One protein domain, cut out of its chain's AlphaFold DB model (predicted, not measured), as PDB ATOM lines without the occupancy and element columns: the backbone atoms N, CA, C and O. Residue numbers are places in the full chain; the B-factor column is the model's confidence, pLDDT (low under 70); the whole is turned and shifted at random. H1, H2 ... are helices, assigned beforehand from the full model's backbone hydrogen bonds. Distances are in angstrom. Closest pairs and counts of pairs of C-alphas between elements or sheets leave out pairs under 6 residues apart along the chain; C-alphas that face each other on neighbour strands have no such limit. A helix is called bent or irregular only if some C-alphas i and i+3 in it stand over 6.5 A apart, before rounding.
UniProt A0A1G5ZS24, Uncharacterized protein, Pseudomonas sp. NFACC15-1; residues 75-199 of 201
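What this domain is: This is residues 75 to 199 of the 201 residues of an uncharacterized protein of Pseudomonas sp. NFACC15-1 (UniProt A0A1G5ZS24). Two helical hairpins, H3 with H4 and H5 with H6, pack on each other as two crossed layers, with H3 in the middle. The short helix H1 lies on the side of H3 away from H5, the short helix H2 follows it and comes close to H5 without clearly touching it, the C-alphas of Tyr 87 and Leu 160 being 7.5 A apart, and residues 97 to 102 stick out as a free loop. The printed part has 125 residues with six named helices, H1 to H6 in order along the chain, and no named strand; the class is all helix. It is compact, with a radius of gyration of the C-alphas of 14.4 A and spans of 40 by 31 by 29 A.

How they stand to each other: The hub is H3, residues 106 to 125, which touches four helices. H4, residues 132 to 148, touches it at a shallow tilt of 23 degrees, opposite ways, a hairpin; the closest C-alphas are those of Val 110 and Val 142, 5.4 A apart. H5, residues 158 to 177, touches H3 with residues 160 to 167 alone, at a steep tilt of 66 degrees; the closest C-alphas, of Ala 114 and Phe 167, are 5.9 A apart. H6, residues 187 to 198, makes a hairpin with H5 at a shallow tilt of 11 degrees, opposite ways; the C-alphas of Leu 168 and Ile 191 come closest, at 6.1 A. H6 also touches H4 at a steep tilt of 63 degrees, closest at the C-alphas of Ala 146 and Ile 194, 6.7 A. H4 and H5 are near each other, with 5 pairs of C-alphas within 10 A. H2, residues 85 to 93, only just touches H3, with 3 pairs of C-alphas within 8 A, the closest being Leu 91 and Arg 108 at 5.9 A; the two form a hairpin at 24 degrees. H1, residues 78 to 82, touches H3, closest at the C-alphas of Leu 78 and Ala 116, 7.0 A. H1 and H4 are apart. Every O i to N i+4 pair is within hydrogen-bond range in H1, H2 and H6, against 15 of 16 in H3, 11 of 13 in H4 and 13 of 16 in H5.

Where its parts are: H3 runs 28.2 A from C-alpha 106 at (-28.365, 22.803, 44.975). H5 runs 29.0 A and is irregular, C-alphas 169 and 172 being 7.2 A apart, with a kink of 39 degrees near residue 171. H4 measures 25.7 A, H6 16.8 A, H2 12.1 A and H1 6.3 A. H1 begins at C-alpha 78, (-24.769, 35.383, 53.305), and H6 ends at C-alpha 198, (-35.381, 26.829, 37.143).

The domain as a whole: The C-alphas of Thr 98 and Gly 127, 44.5 A apart, are the two farthest apart. The printed part has no cut. The link from H2 to H3 is long, 12 residues; in it residues 95 to 96 pair antiparallel with residues 103 to 104. Mean pLDDT of the printed part is 89.7, with residues 75 to 83 under 70.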
ATOM      1  N   ALA A  75     -22.862  44.177  53.801       60.66
ATOM      2  CA  ALA A  75     -23.617  44.277  52.545       60.66
ATOM      3  C   ALA A  75     -23.459  43.064  51.604       60.66
ATOM      4  O   ALA A  75     -24.315  42.809  50.758       60.66
ATOM      5  N   ALA A  76     -22.366  42.312  51.739       54.88
ATOM      6  CA  ALA A  76     -22.002  41.220  50.839       54.88
ATOM      7  C   ALA A  76     -22.055  39.822  51.483       54.88
ATOM      8  O   ALA A  76     -21.635  38.839  50.862       54.88
ATOM      9  N   SER A  77     -22.479  39.729  52.744       64.25
ATOM     10  CA  SER A  77     -22.511  38.470  53.492       64.25
ATOM     11  C   SER A  77     -23.744  37.631  53.153       64.25
ATOM     12  O   SER A  77     -24.798  38.151  52.798       64.25
ATOM     13  N   LEU A  78     -23.630  36.309  53.333       62.94
ATOM     14  CA  LEU A  78     -24.769  35.383  53.305       62.94
ATOM     15  C   LEU A  78     -25.895  35.853  54.242       62.94
ATOM     16  O   LEU A  78     -27.071  35.732  53.914       62.94
ATOM     17  N   SER A  79     -25.504  36.444  55.371       61.31
ATOM     18  CA  SER A  79     -26.361  37.091  56.354       61.31
ATOM     19  C   SER A  79     -27.274  38.134  55.716       61.31
ATOM     20  O   SER A  79     -28.477  38.043  55.891       61.31
ATOM     21  N   ALA A  80     -26.744  39.072  54.922       63.88
ATOM     22  CA  ALA A  80     -27.559  40.103  54.272       63.88
ATOM     23  C   ALA A  80     -28.592  39.528  53.298       63.88
ATOM     24  O   ALA A  80     -29.678  40.079  53.170       63.88
ATOM     25  N   ILE A  81     -28.286  38.399  52.658       66.50
ATOM     26  CA  ILE A  81     -29.212  37.754  51.723       66.50
ATOM     27  C   ILE A  81     -30.315  36.999  52.471       66.50
ATOM     28  O   ILE A  81     -31.473  37.056  52.084       66.50
ATOM     29  N   ILE A  82     -29.980  36.320  53.573       65.56
ATOM     30  CA  ILE A  82     -30.954  35.621  54.435       65.56
ATOM     31  C   ILE A  82     -31.905  36.605  55.138       65.56
ATOM     32  O   ILE A  82     -32.975  36.210  55.593       65.56
ATOM     33  N   LEU A  83     -31.521  37.876  55.240       66.00
ATOM     34  CA  LEU A  83     -32.354  38.934  55.803       66.00
ATOM     35  C   LEU A  83     -33.376  39.503  54.811       66.00
ATOM     36  O   LEU A  83     -34.282  40.214  55.238       66.00
ATOM     37  N   ASP A  84     -33.259  39.179  53.524       78.81
ATOM     38  CA  ASP A  84     -34.284  39.476  52.531       78.81
ATOM     39  C   ASP A  84     -35.424  38.451  52.623       78.81
ATOM     40  O   ASP A  84     -35.192  37.241  52.561       78.81
ATOM     41  N   ASP A  85     -36.664  38.922  52.782       80.94
ATOM     42  CA  ASP A  85     -37.808  38.051  53.074       80.94
ATOM     43  C   ASP A  85     -38.129  37.064  51.938       80.94
ATOM     44  O   ASP A  85     -38.523  35.927  52.217       80.94
ATOM     45  N   GLU A  86     -37.937  37.445  50.670       87.88
ATOM     46  CA  GLU A  86     -38.190  36.546  49.536       87.88
ATOM     47  C   GLU A  86     -37.131  35.448  49.456       87.88
ATOM     48  O   GLU A  86     -37.469  34.267  49.323       87.88
ATOM     49  N   TYR A  87     -35.853  35.812  49.600       88.12
ATOM     50  CA  TYR A  87     -34.766  34.833  49.666       88.12
ATOM     51  C   TYR A  87     -34.913  33.914  50.878       88.12
ATOM     52  O   TYR A  87     -34.728  32.701  50.757       88.12
ATOM     53  N   TYR A  88     -35.288  34.459  52.034       86.31
ATOM     54  CA  TYR A  88     -35.512  33.682  53.246       86.31
ATOM     55  C   TYR A  88     -36.642  32.665  53.076       86.31
ATOM     56  O   TYR A  88     -36.455  31.480  53.359       86.31
ATOM     57  N   ALA A  89     -37.803  33.107  52.583       89.88
ATOM     58  CA  ALA A  89     -38.946  32.234  52.342       89.88
ATOM     59  C   ALA A  89     -38.613  31.146  51.311       89.88
ATOM     60  O   ALA A  89     -38.945  29.977  51.516       89.88
ATOM     61  N   PHE A  90     -37.902  31.510  50.240       92.19
ATOM     62  CA  PHE A  90     -37.448  30.571  49.220       92.19
ATOM     63  C   PHE A  90     -36.501  29.502  49.783       92.19
ATOM     64  O   PHE A  90     -36.656  28.322  49.465       92.19
ATOM     65  N   LEU A  91     -35.545  29.898  50.629       90.69
ATOM     66  CA  LEU A  91     -34.613  28.976  51.282       90.69
ATOM     67  C   LEU A  91     -35.341  28.029  52.236       90.69
ATOM     68  O   LEU A  91     -35.123  26.822  52.165       90.69
ATOM     69  N   LEU A  92     -36.222  28.563  53.090       90.06
ATOM     70  CA  LEU A  92     -36.988  27.766  54.050       90.06
ATOM     71  C   LEU A  92     -37.885  26.730  53.374       90.06
ATOM     72  O   LEU A  92     -37.973  25.600  53.846       90.06
ATOM     73  N   ALA A  93     -38.529  27.094  52.264       92.06
ATOM     74  CA  ALA A  93     -39.386  26.179  51.518       92.06
ATOM     75  C   ALA A  93     -38.622  24.986  50.913       92.06
ATOM     76  O   ALA A  93     -39.238  23.980  50.573       92.06
ATOM     77  N   GLY A  94     -37.297  25.098  50.766       91.12
ATOM     78  CA  GLY A  94     -36.424  24.041  50.258       91.12
ATOM     79  C   GLY A  94     -35.628  23.299  51.328       91.12
ATOM     80  O   GLY A  94     -34.693  22.583  50.973       91.12
ATOM     81  N   VAL A  95     -35.932  23.495  52.615       91.31
ATOM     82  CA  VAL A  95     -35.264  22.747  53.685       91.31
ATOM     83  C   VAL A  95     -35.752  21.302  53.669       91.31
ATOM     84  O   VAL A  95     -36.932  21.016  53.865       91.31
ATOM     85  N   ASP A  96     -34.816  20.383  53.465       87.62
ATOM     86  CA  ASP A  96     -35.042  18.954  53.594       87.62
ATOM     87  C   ASP A  96     -34.939  18.544  55.069       87.62
ATOM     88  O   ASP A  96     -33.897  18.710  55.708       87.62
ATOM     89  N   HIS A  97     -36.033  17.996  55.600       85.56
ATOM     90  CA  HIS A  97     -36.148  17.477  56.966       85.56
ATOM     91  C   HIS A  97     -36.149  15.938  57.033       85.56
ATOM     92  O   HIS A  97     -36.436  15.371  58.084       85.56
ATOM     93  N   THR A  98     -35.879  15.244  55.925       80.56
ATOM     94  CA  THR A  98     -35.947  13.773  55.847       80.56
ATOM     95  C   THR A  98     -34.744  13.061  56.473       80.56
ATOM     96  O   THR A  98     -34.805  11.856  56.705       80.56
ATOM     97  N   GLN A  99     -33.666  13.793  56.756       75.69
ATOM     98  CA  GLN A  99     -32.444  13.301  57.400       75.69
ATOM     99  C   GLN A  99     -32.341  13.817  58.843       75.69
ATOM    100  O   GLN A  99     -32.972  14.811  59.200       75.69
ATOM    101  N   ASP A 100     -31.462  13.209  59.648       81.12
ATOM    102  CA  ASP A 100     -31.167  13.655  61.025       81.12
ATOM    103  C   ASP A 100     -30.665  15.112  61.094       81.12
ATOM    104  O   ASP A 100     -30.718  15.753  62.146       81.12
ATOM    105  N   ILE A 101     -30.174  15.649  59.970       82.75
ATOM    106  CA  ILE A 101     -29.715  17.030  59.831       82.75
ATOM    107  C   ILE A 101     -30.503  17.709  58.713       82.75
ATOM    108  O   ILE A 101     -30.459  17.290  57.554       82.75
ATOM    109  N   SER A 102     -31.184  18.800  59.066       84.75
ATOM    110  CA  SER A 102     -31.876  19.636  58.089       84.75
ATOM    111  C   SER A 102     -30.881  20.386  57.207       84.75
ATOM    112  O   SER A 102     -29.925  20.980  57.709       84.75
ATOM    113  N   HIS A 103     -31.101  20.370  55.896       85.88
ATOM    114  CA  HIS A 103     -30.204  21.001  54.928       85.88
ATOM    115  C   HIS A 103     -30.973  21.534  53.716       85.88
ATOM    116  O   HIS A 103     -32.137  21.211  53.521       85.88
ATOM    117  N   ILE A 104     -30.317  22.363  52.906       90.69
ATOM    118  CA  ILE A 104     -30.847  22.849  51.625       90.69
ATOM    119  C   ILE A 104     -29.991  22.320  50.474       90.69
ATOM    120  O   ILE A 104     -28.772  22.177  50.614       90.69
ATOM    121  N   GLY A 105     -30.632  22.027  49.345       92.75
ATOM    122  CA  GLY A 105     -29.997  21.457  48.162       92.75
ATOM    123  C   GLY A 105     -29.424  22.488  47.186       92.75
ATOM    124  O   GLY A 105     -29.460  23.705  47.399       92.75
ATOM    125  N   ALA A 106     -28.882  21.982  46.072       95.12
ATOM    126  CA  ALA A 106     -28.365  22.803  44.975       95.12
ATOM    127  C   ALA A 106     -29.444  23.720  44.366       95.12
ATOM    128  O   ALA A 106     -29.134  24.842  43.964       95.12
ATOM    129  N   ASP A 107     -30.702  23.276  44.381       94.69
ATOM    130  CA  ASP A 107     -31.892  24.023  43.964       94.69
ATOM    131  C   ASP A 107     -32.072  25.341  44.738       94.69
ATOM    132  O   ASP A 107     -32.575  26.320  44.191       94.69
ATOM    133  N   ARG A 108     -31.602  25.415  45.991       94.56
ATOM    134  CA  ARG A 108     -31.619  26.657  46.782       94.56
ATOM    135  C   ARG A 108     -30.281  27.371  46.820       94.56
ATOM    136  O   ARG A 108     -30.229  28.601  46.815       94.56
ATOM    137  N   LEU A 109     -29.191  26.612  46.843       94.12
ATOM    138  CA  LEU A 109     -27.851  27.174  46.960       94.12
ATOM    139  C   LEU A 109     -27.402  27.903  45.686       94.12
ATOM    140  O   LEU A 109     -26.706  28.910  45.798       94.12
ATOM    141  N   VAL A 110     -27.794  27.452  44.489       96.56
ATOM    142  CA  VAL A 110     -27.392  28.111  43.231       96.56
ATOM    143  C   VAL A 110     -27.938  29.546  43.125       96.56
ATOM    144  O   VAL A 110     -27.112  30.453  42.982       96.56
ATOM    145  N   PRO A 111     -29.256  29.808  43.273       95.31
ATOM    146  CA  PRO A 111     -29.790  31.175  43.259       95.31
ATOM    147  C   PRO A 111     -29.158  32.071  44.332       95.31
ATOM    148  O   PRO A 111     -28.839  33.233  44.079       95.31
ATOM    149  N   LEU A 112     -28.903  31.512  45.518       93.31
ATOM    150  CA  LEU A 112     -28.285  32.227  46.634       93.31
ATOM    151  C   LEU A 112     -26.846  32.668  46.325       93.31
ATOM    152  O   LEU A 112     -26.459  33.805  46.596       93.31
ATOM    153  N   LYS A 113     -26.040  31.776  45.740       93.31
ATOM    154  CA  LYS A 113     -24.649  32.071  45.369       93.31
ATOM    155  C   LYS A 113     -24.564  33.026  44.180       93.31
ATOM    156  O   LYS A 113     -23.684  33.884  44.175       93.31
ATOM    157  N   ALA A 114     -25.484  32.912  43.224       95.31
ATOM    158  CA  ALA A 114     -25.601  33.840  42.103       95.31
ATOM    159  C   ALA A 114     -25.897  35.271  42.583       95.31
ATOM    160  O   ALA A 114     -25.204  36.209  42.190       95.31
ATOM    161  N   HIS A 115     -26.846  35.431  43.508       93.12
ATOM    162  CA  HIS A 115     -27.169  36.730  44.101       93.12
ATOM    163  C   HIS A 115     -26.000  37.313  44.914       93.12
ATOM    164  O   HIS A 115     -25.633  38.474  44.740       93.12
ATOM    165  N   ALA A 116     -25.327  36.491  45.732       89.81
ATOM    166  CA  ALA A 116     -24.128  36.915  46.466       89.81
ATOM    167  C   ALA A 116     -23.021  37.436  45.534       89.81
ATOM    168  O   ALA A 116     -22.334  38.414  45.842       89.81
ATOM    169  N   TRP A 117     -22.848  36.781  44.383       93.31
ATOM    170  CA  TRP A 117     -21.908  37.211  43.357       93.31
ATOM    171  C   TRP A 117     -22.307  38.564  42.751       93.31
ATOM    172  O   TRP A 117     -21.461  39.457  42.686       93.31
ATOM    173  N   LEU A 118     -23.581  38.744  42.380       92.69
ATOM    174  CA  LEU A 118     -24.099  40.006  41.836       92.69
ATOM    175  C   LEU A 118     -23.907  41.172  42.806       92.69
ATOM    176  O   LEU A 118     -23.382  42.209  42.405       92.69
ATOM    177  N   ASN A 119     -24.229  40.982  44.088       88.56
ATOM    178  CA  ASN A 119     -24.059  42.025  45.101       88.56
ATOM    179  C   ASN A 119     -22.595  42.462  45.218       88.56
ATOM    180  O   ASN A 119     -22.299  43.656  45.193       88.56
ATOM    181  N   LYS A 120     -21.645  41.517  45.268       87.56
ATOM    182  CA  LYS A 120     -20.215  41.868  45.323       87.56
ATOM    183  C   LYS A 120     -19.725  42.556  44.047       87.56
ATOM    184  O   LYS A 120     -18.861  43.427  44.131       87.56
ATOM    185  N   LYS A 121     -20.259  42.191  42.880       89.62
ATOM    186  CA  LYS A 121     -19.938  42.856  41.609       89.62
ATOM    187  C   LYS A 121     -20.468  44.287  41.571       89.62
ATOM    188  O   LYS A 121     -19.704  45.182  41.229       89.62
ATOM    189  N   ALA A 122     -21.702  44.513  42.015       88.94
ATOM    190  CA  ALA A 122     -22.282  45.849  42.120       88.94
ATOM    191  C   ALA A 122     -21.487  46.749  43.087       88.94
ATOM    192  O   ALA A 122     -21.209  47.903  42.769       88.94
ATOM    193  N   LEU A 123     -21.050  46.218  44.236       85.19
ATOM    194  CA  LEU A 123     -20.184  46.953  45.169       85.19
ATOM    195  C   LEU A 123     -18.842  47.338  44.523       85.19
ATOM    196  O   LEU A 123     -18.399  48.479  44.660       85.19
ATOM    197  N   LEU A 124     -18.222  46.419  43.775       87.25
ATOM    198  CA  LEU A 124     -16.983  46.700  43.042       87.25
ATOM    199  C   LEU A 124     -17.174  47.817  42.005       87.25
ATOM    200  O   LEU A 124     -16.322  48.695  41.886       87.25
ATOM    201  N   GLU A 125     -18.289  47.803  41.275       87.81
ATOM    202  CA  GLU A 125     -18.645  48.832  40.287       87.81
ATOM    203  C   GLU A 125     -18.880  50.207  40.928       87.81
ATOM    204  O   GLU A 125     -18.576  51.233  40.322       87.81
ATOM    205  N   GLN A 126     -19.345  50.237  42.178       86.88
ATOM    206  CA  GLN A 126     -19.498  51.455  42.981       86.88
ATOM    207  C   GLN A 126     -18.179  51.941  43.611       86.88
ATOM    208  O   GLN A 126     -18.168  52.944  44.324       86.88
ATOM    209  N   GLY A 127     -17.059  51.253  43.363       85.06
ATOM    210  CA  GLY A 127     -15.749  51.592  43.922       85.06
ATOM    211  C   GLY A 127     -15.566  51.175  45.384       85.06
ATOM    212  O   GLY A 127     -14.588  51.583  46.014       85.06
ATOM    213  N   ILE A 128     -16.476  50.362  45.930       80.69
ATOM    214  CA  ILE A 128     -16.357  49.811  47.280       80.69
ATOM    215  C   ILE A 128     -15.372  48.642  47.237       80.69
ATOM    216  O   ILE A 128     -15.459  47.748  46.391       80.69
ATOM    217  N   ALA A 129     -14.405  48.652  48.156       77.94
ATOM    218  CA  ALA A 129     -13.404  47.602  48.243       77.94
ATOM    219  C   ALA A 129     -14.064  46.267  48.620       77.94
ATOM    220  O   ALA A 129     -14.654  46.125  49.688       77.94
ATOM    221  N   VAL A 130     -13.923  45.272  47.745       79.25
ATOM    222  CA  VAL A 130     -14.408  43.905  47.962       79.25
ATOM    223  C   VAL A 130     -13.281  42.904  47.729       79.25
ATOM    224  O   VAL A 130     -12.433  43.089  46.852       79.25
ATOM    225  N   ASP A 131     -13.261  41.815  48.500       80.81
ATOM    226  CA  ASP A 131     -12.278  40.754  48.296       80.81
ATOM    227  C   ASP A 131     -12.577  39.995  46.994       80.81
ATOM    228  O   ASP A 131     -13.552  39.250  46.877       80.81
ATOM    229  N   SER A 132     -11.704  40.154  46.000       82.44
ATOM    230  CA  SER A 132     -11.807  39.445  44.717       82.44
ATOM    231  C   SER A 132     -11.836  37.915  44.859       82.44
ATOM    232  O   SER A 132     -12.375  37.227  43.988       82.44
ATOM    233  N   ARG A 133     -11.290  37.362  45.953       85.44
ATOM    234  CA  ARG A 133     -11.346  35.923  46.252       85.44
ATOM    235  C   ARG A 133     -12.767  35.475  46.565       85.44
ATOM    236  O   ARG A 133     -13.145  34.385  46.143       85.44
ATOM    237  N   ASP A 134     -13.563  36.314  47.224       81.50
ATOM    238  CA  ASP A 134     -14.961  36.008  47.528       81.50
ATOM    239  C   ASP A 134     -15.826  35.993  46.270       81.50
ATOM    240  O   ASP A 134     -16.648  35.094  46.101       81.50
ATOM    241  N   ILE A 135     -15.615  36.948  45.359       88.25
ATOM    242  CA  ILE A 135     -16.311  36.977  44.064       88.25
ATOM    243  C   ILE A 135     -16.039  35.669  43.313       88.25
ATOM    244  O   ILE A 135     -16.964  34.947  42.940       88.25
ATOM    245  N   LYS A 136     -14.758  35.305  43.171       91.31
ATOM    246  CA  LYS A 136     -14.351  34.062  42.499       91.31
ATOM    247  C   LYS A 136     -14.905  32.821  43.194       91.31
ATOM    248  O   LYS A 136     -15.295  31.867  42.523       91.31
ATOM    249  N   LYS A 137     -14.952  32.826  44.529       91.12
ATOM    250  CA  LYS A 137     -15.522  31.740  45.331       91.12
ATOM    251  C   LYS A 137     -17.005  31.546  45.026       91.12
ATOM    252  O   LYS A 137     -17.387  30.428  44.712       91.12
ATOM    253  N   HIS A 138     -17.824  32.598  45.060       92.69
ATOM    254  CA  HIS A 138     -19.261  32.465  44.791       92.69
ATOM    255  C   HIS A 138     -19.549  31.974  43.370       92.69
ATOM    256  O   HIS A 138     -20.372  31.079  43.195       92.69
ATOM    257  N   PHE A 139     -18.824  32.484  42.371       95.75
ATOM    258  CA  PHE A 139     -18.965  32.002  40.996       95.75
ATOM    259  C   PHE A 139     -18.580  30.520  40.871       95.75
ATOM    260  O   PHE A 139     -19.287  29.727  40.249       95.75
ATOM    261  N   ARG A 140     -17.477  30.118  41.517       95.75
ATOM    262  CA  ARG A 140     -17.038  28.718  41.561       95.75
ATOM    263  C   ARG A 140     -18.049  27.820  42.268       95.75
ATOM    264  O   ARG A 140     -18.296  26.720  41.783       95.75
ATOM    265  N   ASP A 141     -18.631  28.281  43.370       95.44
ATOM    266  CA  ASP A 141     -19.679  27.554  44.086       95.44
ATOM    267  C   ASP A 141     -20.866  27.282  43.149       95.44
ATOM    268  O   ASP A 141     -21.326  26.146  43.094       95.44
ATOM    269  N   VAL A 142     -21.309  28.265  42.348       97.25
ATOM    270  CA  VAL A 142     -22.371  28.060  41.341       97.25
ATOM    271  C   VAL A 142     -21.982  26.981  40.329       97.25
ATOM    272  O   VAL A 142     -22.769  26.069  40.093       97.25
ATOM    273  N   ILE A 143     -20.767  27.034  39.771       96.88
ATOM    274  CA  ILE A 143     -20.282  26.022  38.812       96.88
ATOM    275  C   ILE A 143     -20.326  24.615  39.423       96.88
ATOM    276  O   ILE A 143     -20.766  23.670  38.773       96.88
ATOM    277  N   VAL A 144     -19.847  24.468  40.662       96.62
ATOM    278  CA  VAL A 144     -19.781  23.171  41.349       96.62
ATOM    279  C   VAL A 144     -21.181  22.660  41.686       96.62
ATOM    280  O   VAL A 144     -21.480  21.495  41.434       96.62
ATOM    281  N   LEU A 145     -22.046  23.521  42.222       97.12
ATOM    282  CA  LEU A 145     -23.407  23.160  42.617       97.12
ATOM    283  C   LEU A 145     -24.299  22.849  41.412       97.12
ATOM    284  O   LEU A 145     -25.155  21.972  41.511       97.12
ATOM    285  N   ALA A 146     -24.070  23.498  40.267       96.44
ATOM    286  CA  ALA A 146     -24.830  23.259  39.043       96.44
ATOM    287  C   ALA A 146     -24.753  21.801  38.555       96.44
ATOM    288  O   ALA A 146     -25.665  21.339  37.879       96.44
ATOM    289  N   VAL A 147     -23.711  21.047  38.932       93.75
ATOM    290  CA  VAL A 147     -23.590  19.609  38.618       93.75
ATOM    291  C   VAL A 147     -24.722  18.785  39.241       93.75
ATOM    292  O   VAL A 147     -25.094  17.751  38.694       93.75
ATOM    293  N   GLY A 148     -25.262  19.231  40.378       93.00
ATOM    294  CA  GLY A 148     -26.365  18.566  41.069       93.00
ATOM    295  C   GLY A 148     -27.752  18.987  40.590       93.00
ATOM    296  O   GLY A 148     -28.728  18.479  41.129       93.00
ATOM    297  N   LEU A 149     -27.859  19.912  39.631       96.38
ATOM    298  CA  LEU A 149     -29.149  20.394  39.149       96.38
ATOM    299  C   LEU A 149     -29.783  19.428  38.143       96.38
ATOM    300  O   LEU A 149     -29.111  18.864  37.279       96.38
ATOM    301  N   THR A 150     -31.104  19.300  38.225       94.25
ATOM    302  CA  THR A 150     -31.946  18.624  37.231       94.25
ATOM    303  C   THR A 150     -33.069  19.553  36.788       94.25
ATOM    304  O   THR A 150     -33.375  20.528  37.473       94.25
ATOM    305  N   GLU A 151     -33.685  19.248  35.649       94.88
ATOM    306  CA  GLU A 151     -34.799  20.021  35.094       94.88
ATOM    307  C   GLU A 151     -35.940  20.198  36.110       94.88
ATOM    308  O   GLU A 151     -36.307  19.252  36.812       94.88
ATOM    309  N   GLY A 152     -36.488  21.416  36.189       91.44
ATOM    310  CA  GLY A 152     -37.670  21.725  37.000       91.44
ATOM    311  C   GLY A 152     -37.504  21.539  38.515       91.44
ATOM    312  O   GLY A 152     -38.496  21.306  39.203       91.44
ATOM    313  N   MET A 153     -36.280  21.631  39.046       91.81
ATOM    314  CA  MET A 153     -35.986  21.425  40.470       91.81
ATOM    315  C   MET A 153     -36.701  22.408  41.403       91.81
ATOM    316  O   MET A 153     -37.114  22.021  42.496       91.81
ATOM    317  N   ALA A 154     -36.836  23.677  41.009       92.56
ATOM    318  CA  ALA A 154     -37.535  24.669  41.819       92.56
ATOM    319  C   ALA A 154     -38.150  25.782  40.970       92.56
ATOM    320  O   ALA A 154     -37.573  26.231  39.985       92.56
ATOM    321  N   GLN A 155     -39.306  26.271  41.414       93.31
ATOM    322  CA  GLN A 155     -39.905  27.498  40.898       93.31
ATOM    323  C   GLN A 155     -39.313  28.696  41.639       93.31
ATOM    324  O   GLN A 155     -39.274  28.708  42.873       93.31
ATOM    325  N   LEU A 156     -38.842  29.689  40.886       94.75
ATOM    326  CA  LEU A 156     -38.283  30.914  41.445       94.75
ATOM    327  C   LEU A 156     -39.373  31.989  41.578       94.75
ATOM    328  O   LEU A 156     -40.129  32.200  40.628       94.75
ATOM    329  N   PRO A 157     -39.433  32.711  42.712       94.56
ATOM    330  CA  PRO A 157     -40.095  34.010  42.766       94.56
ATOM    331  C   PRO A 157     -39.556  34.943  41.677       94.56
ATOM    332  O   PRO A 157     -38.389  34.836  41.289       94.56
ATOM    333  N   GLU A 158     -40.381  35.881  41.211       93.00
ATOM    334  CA  GLU A 158     -40.045  36.774  40.091       93.00
ATOM    335  C   GLU A 158     -38.705  37.490  40.302       93.00
ATOM    336  O   GLU A 158     -37.850  37.488  39.417       93.00
ATOM    337  N   ARG A 159     -38.472  38.023  41.505       92.06
ATOM    338  CA  ARG A 159     -37.223  38.706  41.846       92.06
ATOM    339  C   ARG A 159     -36.004  37.787  41.751       92.06
ATOM    340  O   ARG A 159     -35.010  38.152  41.131       92.06
ATOM    341  N   LEU A 160     -36.090  36.578  42.304       94.75
ATOM    342  CA  LEU A 160     -35.004  35.593  42.248       94.75
ATOM    343  C   LEU A 160     -34.743  35.123  40.810       94.75
ATOM    344  O   LEU A 160     -33.594  34.866  40.448       94.75
ATOM    345  N   ALA A 161     -35.789  35.023  39.987       96.69
ATOM    346  CA  ALA A 161     -35.659  34.710  38.569       96.69
ATOM    347  C   ALA A 161     -34.926  35.827  37.812       96.69
ATOM    348  O   ALA A 161     -34.040  35.534  37.007       96.69
ATOM    349  N   LEU A 162     -35.248  37.096  38.088       96.56
ATOM    350  CA  LEU A 162     -34.553  38.252  37.513       96.56
ATOM    351  C   LEU A 162     -33.078  38.285  37.918       96.56
ATOM    352  O   LEU A 162     -32.215  38.434  37.052       96.56
ATOM    353  N   ASP A 163     -32.782  38.077  39.200       95.56
ATOM    354  CA  ASP A 163     -31.409  38.032  39.701       95.56
ATOM    355  C   ASP A 163     -30.629  36.877  39.065       95.56
ATOM    356  O   ASP A 163     -29.510  37.059  38.582       95.56
ATOM    357  N   LEU A 164     -31.222  35.683  38.973       97.31
ATOM    358  CA  LEU A 164     -30.545  34.553  38.347       97.31
ATOM    359  C   LEU A 164     -30.317  34.788  36.846       97.31
ATOM    360  O   LEU A 164     -29.225  34.510  36.354       97.31
ATOM    361  N   LYS A 165     -31.276  35.384  36.125       98.19
ATOM    362  CA  LYS A 165     -31.088  35.804  34.724       98.19
ATOM    363  C   LYS A 165     -29.970  36.844  34.584       98.19
ATOM    364  O   LYS A 165     -29.128  36.721  33.695       98.19
ATOM    365  N   ALA A 166     -29.905  37.833  35.476       97.88
ATOM    366  CA  ALA A 166     -28.839  38.834  35.484       97.88
ATOM    367  C   ALA A 166     -27.456  38.198  35.706       97.88
ATOM    368  O   ALA A 166     -26.498  38.555  35.021       97.88
ATOM    369  N   PHE A 167     -27.361  37.213  36.602       98.00
ATOM    370  CA  PHE A 167     -26.146  36.424  36.794       98.00
ATOM    371  C   PHE A 167     -25.763  35.657  35.521       98.00
ATOM    372  O   PHE A 167     -24.619  35.749  35.072       98.00
ATOM    373  N   LEU A 168     -26.710  34.936  34.910       98.12
ATOM    374  CA  LEU A 168     -26.469  34.141  33.701       98.12
ATOM    375  C   LEU A 168     -25.956  34.995  32.535       98.12
ATOM    376  O   LEU A 168     -25.017  34.591  31.851       98.12
ATOM    377  N   ASN A 169     -26.481  36.212  32.376       97.81
ATOM    378  CA  ASN A 169     -26.010  37.168  31.369       97.81
ATOM    379  C   ASN A 169     -24.538  37.578  31.558       97.81
ATOM    380  O   ASN A 169     -23.874  37.953  30.591       97.81
ATOM    381  N   GLN A 170     -24.005  37.495  32.780       97.12
ATOM    382  CA  GLN A 170     -22.611  37.824  33.075       97.12
ATOM    383  C   GLN A 170     -21.659  36.619  33.006       97.12
ATOM    384  O   GLN A 170     -20.440  36.815  32.966       97.12
ATOM    385  N   VAL A 171     -22.173  35.384  32.943       97.12
ATOM    386  CA  VAL A 171     -21.358  34.155  32.914       97.12
ATOM    387  C   VAL A 171     -20.304  34.167  31.795       97.12
ATOM    388  O   VAL A 171     -19.141  33.887  32.102       97.12
ATOM    389  N   PRO A 172     -20.618  34.522  30.528       96.88
ATOM    390  CA  PRO A 172     -19.615  34.514  29.463       96.88
ATOM    391  C   PRO A 172     -18.464  35.493  29.723       96.88
ATOM    392  O   PRO A 172     -17.293  35.145  29.551       96.88
ATOM    393  N   ALA A 173     -18.788  36.706  30.182       95.38
ATOM    394  CA  ALA A 173     -17.803  37.740  30.483       95.38
ATOM    395  C   ALA A 173     -16.924  37.353  31.684       95.38
ATOM    396  O   ALA A 173     -15.702  37.508  31.634       95.38
ATOM    397  N   GLU A 174     -17.518  36.791  32.740       95.00
ATOM    398  CA  GLU A 174     -16.782  36.342  33.925       95.00
ATOM    399  C   GLU A 174     -15.828  35.185  33.591       95.00
ATOM    400  O   GLU A 174     -14.655  35.233  33.970       95.00
ATOM    401  N   LEU A 175     -16.271  34.195  32.806       95.25
ATOM    402  CA  LEU A 175     -15.411  33.104  32.338       95.25
ATOM    403  C   LEU A 175     -14.225  33.620  31.508       95.25
ATOM    404  O   LEU A 175     -13.087  33.201  31.735       95.25
ATOM    405  N   ALA A 176     -14.476  34.562  30.594       94.31
ATOM    406  CA  ALA A 176     -13.445  35.177  29.762       94.31
ATOM    407  C   ALA A 176     -12.453  36.034  30.569       94.31
ATOM    408  O   ALA A 176     -11.281  36.123  30.208       94.31
ATOM    409  N   SER A 177     -12.895  36.633  31.678       91.88
ATOM    410  CA  SER A 177     -12.048  37.478  32.529       91.88
ATOM    411  C   SER A 177     -10.995  36.697  33.330       91.88
ATOM    412  O   SER A 177      -9.961  37.253  33.699       91.88
ATOM    413  N   ASN A 178     -11.235  35.409  33.610       87.00
ATOM    414  CA  ASN A 178     -10.353  34.565  34.427       87.00
ATOM    415  C   ASN A 178     -10.244  33.124  33.870       87.00
ATOM    416  O   ASN A 178     -10.557  32.158  34.576       87.00
ATOM    417  N   PRO A 179      -9.732  32.931  32.640       88.19
ATOM    418  CA  PRO A 179      -9.758  31.638  31.943       88.19
ATOM    419  C   PRO A 179      -8.995  30.530  32.681       88.19
ATOM    420  O   PRO A 179      -9.368  29.358  32.631       88.19
ATOM    421  N   GLN A 180      -7.950  30.890  33.429       88.38
ATOM    422  CA  GLN A 180      -7.150  29.937  34.201       88.38
ATOM    423  C   GLN A 180      -7.877  29.466  35.463       88.38
ATOM    424  O   GLN A 180      -7.710  28.315  35.863       88.38
ATOM    425  N   ALA A 181      -8.692  30.328  36.077       85.81
ATOM    426  CA  ALA A 181      -9.443  29.990  37.284       85.81
ATOM    427  C   ALA A 181     -10.625  29.055  36.986       85.81
ATOM    428  O   ALA A 181     -10.972  28.228  37.832       85.81
ATOM    429  N   TYR A 182     -11.196  29.164  35.781       92.00
ATOM    430  CA  TYR A 182     -12.387  28.433  35.337       92.00
ATOM    431  C   TYR A 182     -12.101  27.482  34.163       92.00
ATOM    432  O   TYR A 182     -12.975  27.173  33.352       92.00
ATOM    433  N   LYS A 183     -10.855  27.009  34.053       91.31
ATOM    434  CA  LYS A 183     -10.422  26.131  32.963       91.31
ATOM    435  C   LYS A 183     -11.299  24.875  32.887       91.31
ATOM    436  O   LYS A 183     -11.439  24.150  33.866       91.31
ATOM    437  N   GLY A 184     -11.823  24.594  31.693       91.12
ATOM    438  CA  GLY A 184     -12.647  23.412  31.419       91.12
ATOM    439  C   GLY A 184     -14.143  23.592  31.690       91.12
ATOM    440  O   GLY A 184     -14.912  22.674  31.413       91.12
ATOM    441  N   VAL A 185     -14.574  24.757  32.179       94.50
ATOM    442  CA  VAL A 185     -15.998  25.081  32.314       94.50
ATOM    443  C   VAL A 185     -16.568  25.420  30.936       94.50
ATOM    444  O   VAL A 185     -16.065  26.306  30.249       94.50
ATOM    445  N   ASN A 186     -17.623  24.714  30.531       95.88
ATOM    446  CA  ASN A 186     -18.404  25.057  29.345       95.88
ATOM    447  C   ASN A 186     -19.532  26.016  29.763       95.88
ATOM    448  O   ASN A 186     -20.474  25.593  30.433       95.88
ATOM    449  N   GLY A 187     -19.401  27.294  29.393       96.31
ATOM    450  CA  GLY A 187     -20.345  28.352  29.768       96.31
ATOM    451  C   GLY A 187     -21.761  28.114  29.247       96.31
ATOM    452  O   GLY A 187     -22.703  28.184  30.028       96.31
ATOM    453  N   ASP A 188     -21.909  27.739  27.976       97.12
ATOM    454  CA  ASP A 188     -23.224  27.491  27.366       97.12
ATOM    455  C   ASP A 188     -23.953  26.338  28.060       97.12
ATOM    456  O   ASP A 188     -25.146  26.419  28.346       97.12
ATOM    457  N   ARG A 189     -23.220  25.269  28.396       96.88
ATOM    458  CA  ARG A 189     -23.778  24.141  29.150       96.88
ATOM    459  C   ARG A 189     -24.180  24.556  30.563       96.88
ATOM    460  O   ARG A 189     -25.243  24.147  31.009       96.88
ATOM    461  N   LEU A 190     -23.350  25.340  31.254       97.62
ATOM    462  CA  LEU A 190     -23.668  25.845  32.592       97.62
ATOM    463  C   LEU A 190     -24.953  26.680  32.572       97.62
ATOM    464  O   LEU A 190     -25.843  26.439  33.384       97.62
ATOM    465  N   ILE A 191     -25.053  27.623  31.631       98.25
ATOM    466  CA  ILE A 191     -26.226  28.488  31.470       98.25
ATOM    467  C   ILE A 191     -27.466  27.635  31.218       98.25
ATOM    468  O   ILE A 191     -28.442  27.748  31.955       98.25
ATOM    469  N   ARG A 192     -27.388  26.714  30.253       97.62
ATOM    470  CA  ARG A 192     -28.498  25.831  29.904       97.62
ATOM    471  C   ARG A 192     -28.950  24.955  31.074       97.62
ATOM    472  O   ARG A 192     -30.144  24.881  31.333       97.62
ATOM    473  N   THR A 193     -28.022  24.334  31.806       97.75
ATOM    474  CA  THR A 193     -28.357  23.518  32.987       97.75
ATOM    475  C   THR A 193     -29.118  24.330  34.033       97.75
ATOM    476  O   THR A 193     -30.088  23.836  34.601       97.75
ATOM    477  N   ILE A 194     -28.710  25.577  34.283       98.00
ATOM    478  CA  ILE A 194     -29.395  26.444  35.246       98.00
ATOM    479  C   ILE A 194     -30.765  26.882  34.704       98.00
ATOM    480  O   ILE A 194     -31.744  26.841  35.443       98.00
ATOM    481  N   GLN A 195     -30.870  27.246  33.422       97.88
ATOM    482  CA  GLN A 195     -32.151  27.612  32.805       97.88
ATOM    483  C   GLN A 195     -33.174  26.472  32.878       97.88
ATOM    484  O   GLN A 195     -34.299  26.690  33.319       97.88
ATOM    485  N   GLU A 196     -32.773  25.248  32.521       97.44
ATOM    486  CA  GLU A 196     -33.632  24.057  32.581       97.44
ATOM    487  C   GLU A 196     -34.054  23.736  34.027       97.44
ATOM    488  O   GLU A 196     -35.211  23.398  34.285       97.44
ATOM    489  N   ALA A 197     -33.147  23.887  34.997       97.62
ATOM    490  CA  ALA A 197     -33.436  23.596  36.401       97.62
ATOM    491  C   ALA A 197     -34.473  24.533  37.034       97.62
ATOM    492  O   ALA A 197     -35.225  24.110  37.913       97.62
ATOM    493  N   PHE A 198     -34.523  25.785  36.577       97.38
ATOM    494  CA  PHE A 198     -35.381  26.829  37.143       97.38
ATOM    495  C   PHE A 198     -36.454  27.339  36.172       97.38
ATOM    496  O   PHE A 198     -37.103  28.345  36.455       97.38
ATOM    497  N   SER A 199     -36.641  26.657  35.036       95.88
ATOM    498  CA  SER A 199     -37.607  27.026  33.990       95.88
ATOM    499  C   SER A 199     -37.461  28.484  33.527       95.88
ATOM    500  O   SER A 199     -38.446  29.206  33.389       95.88
TER     501      SER A 199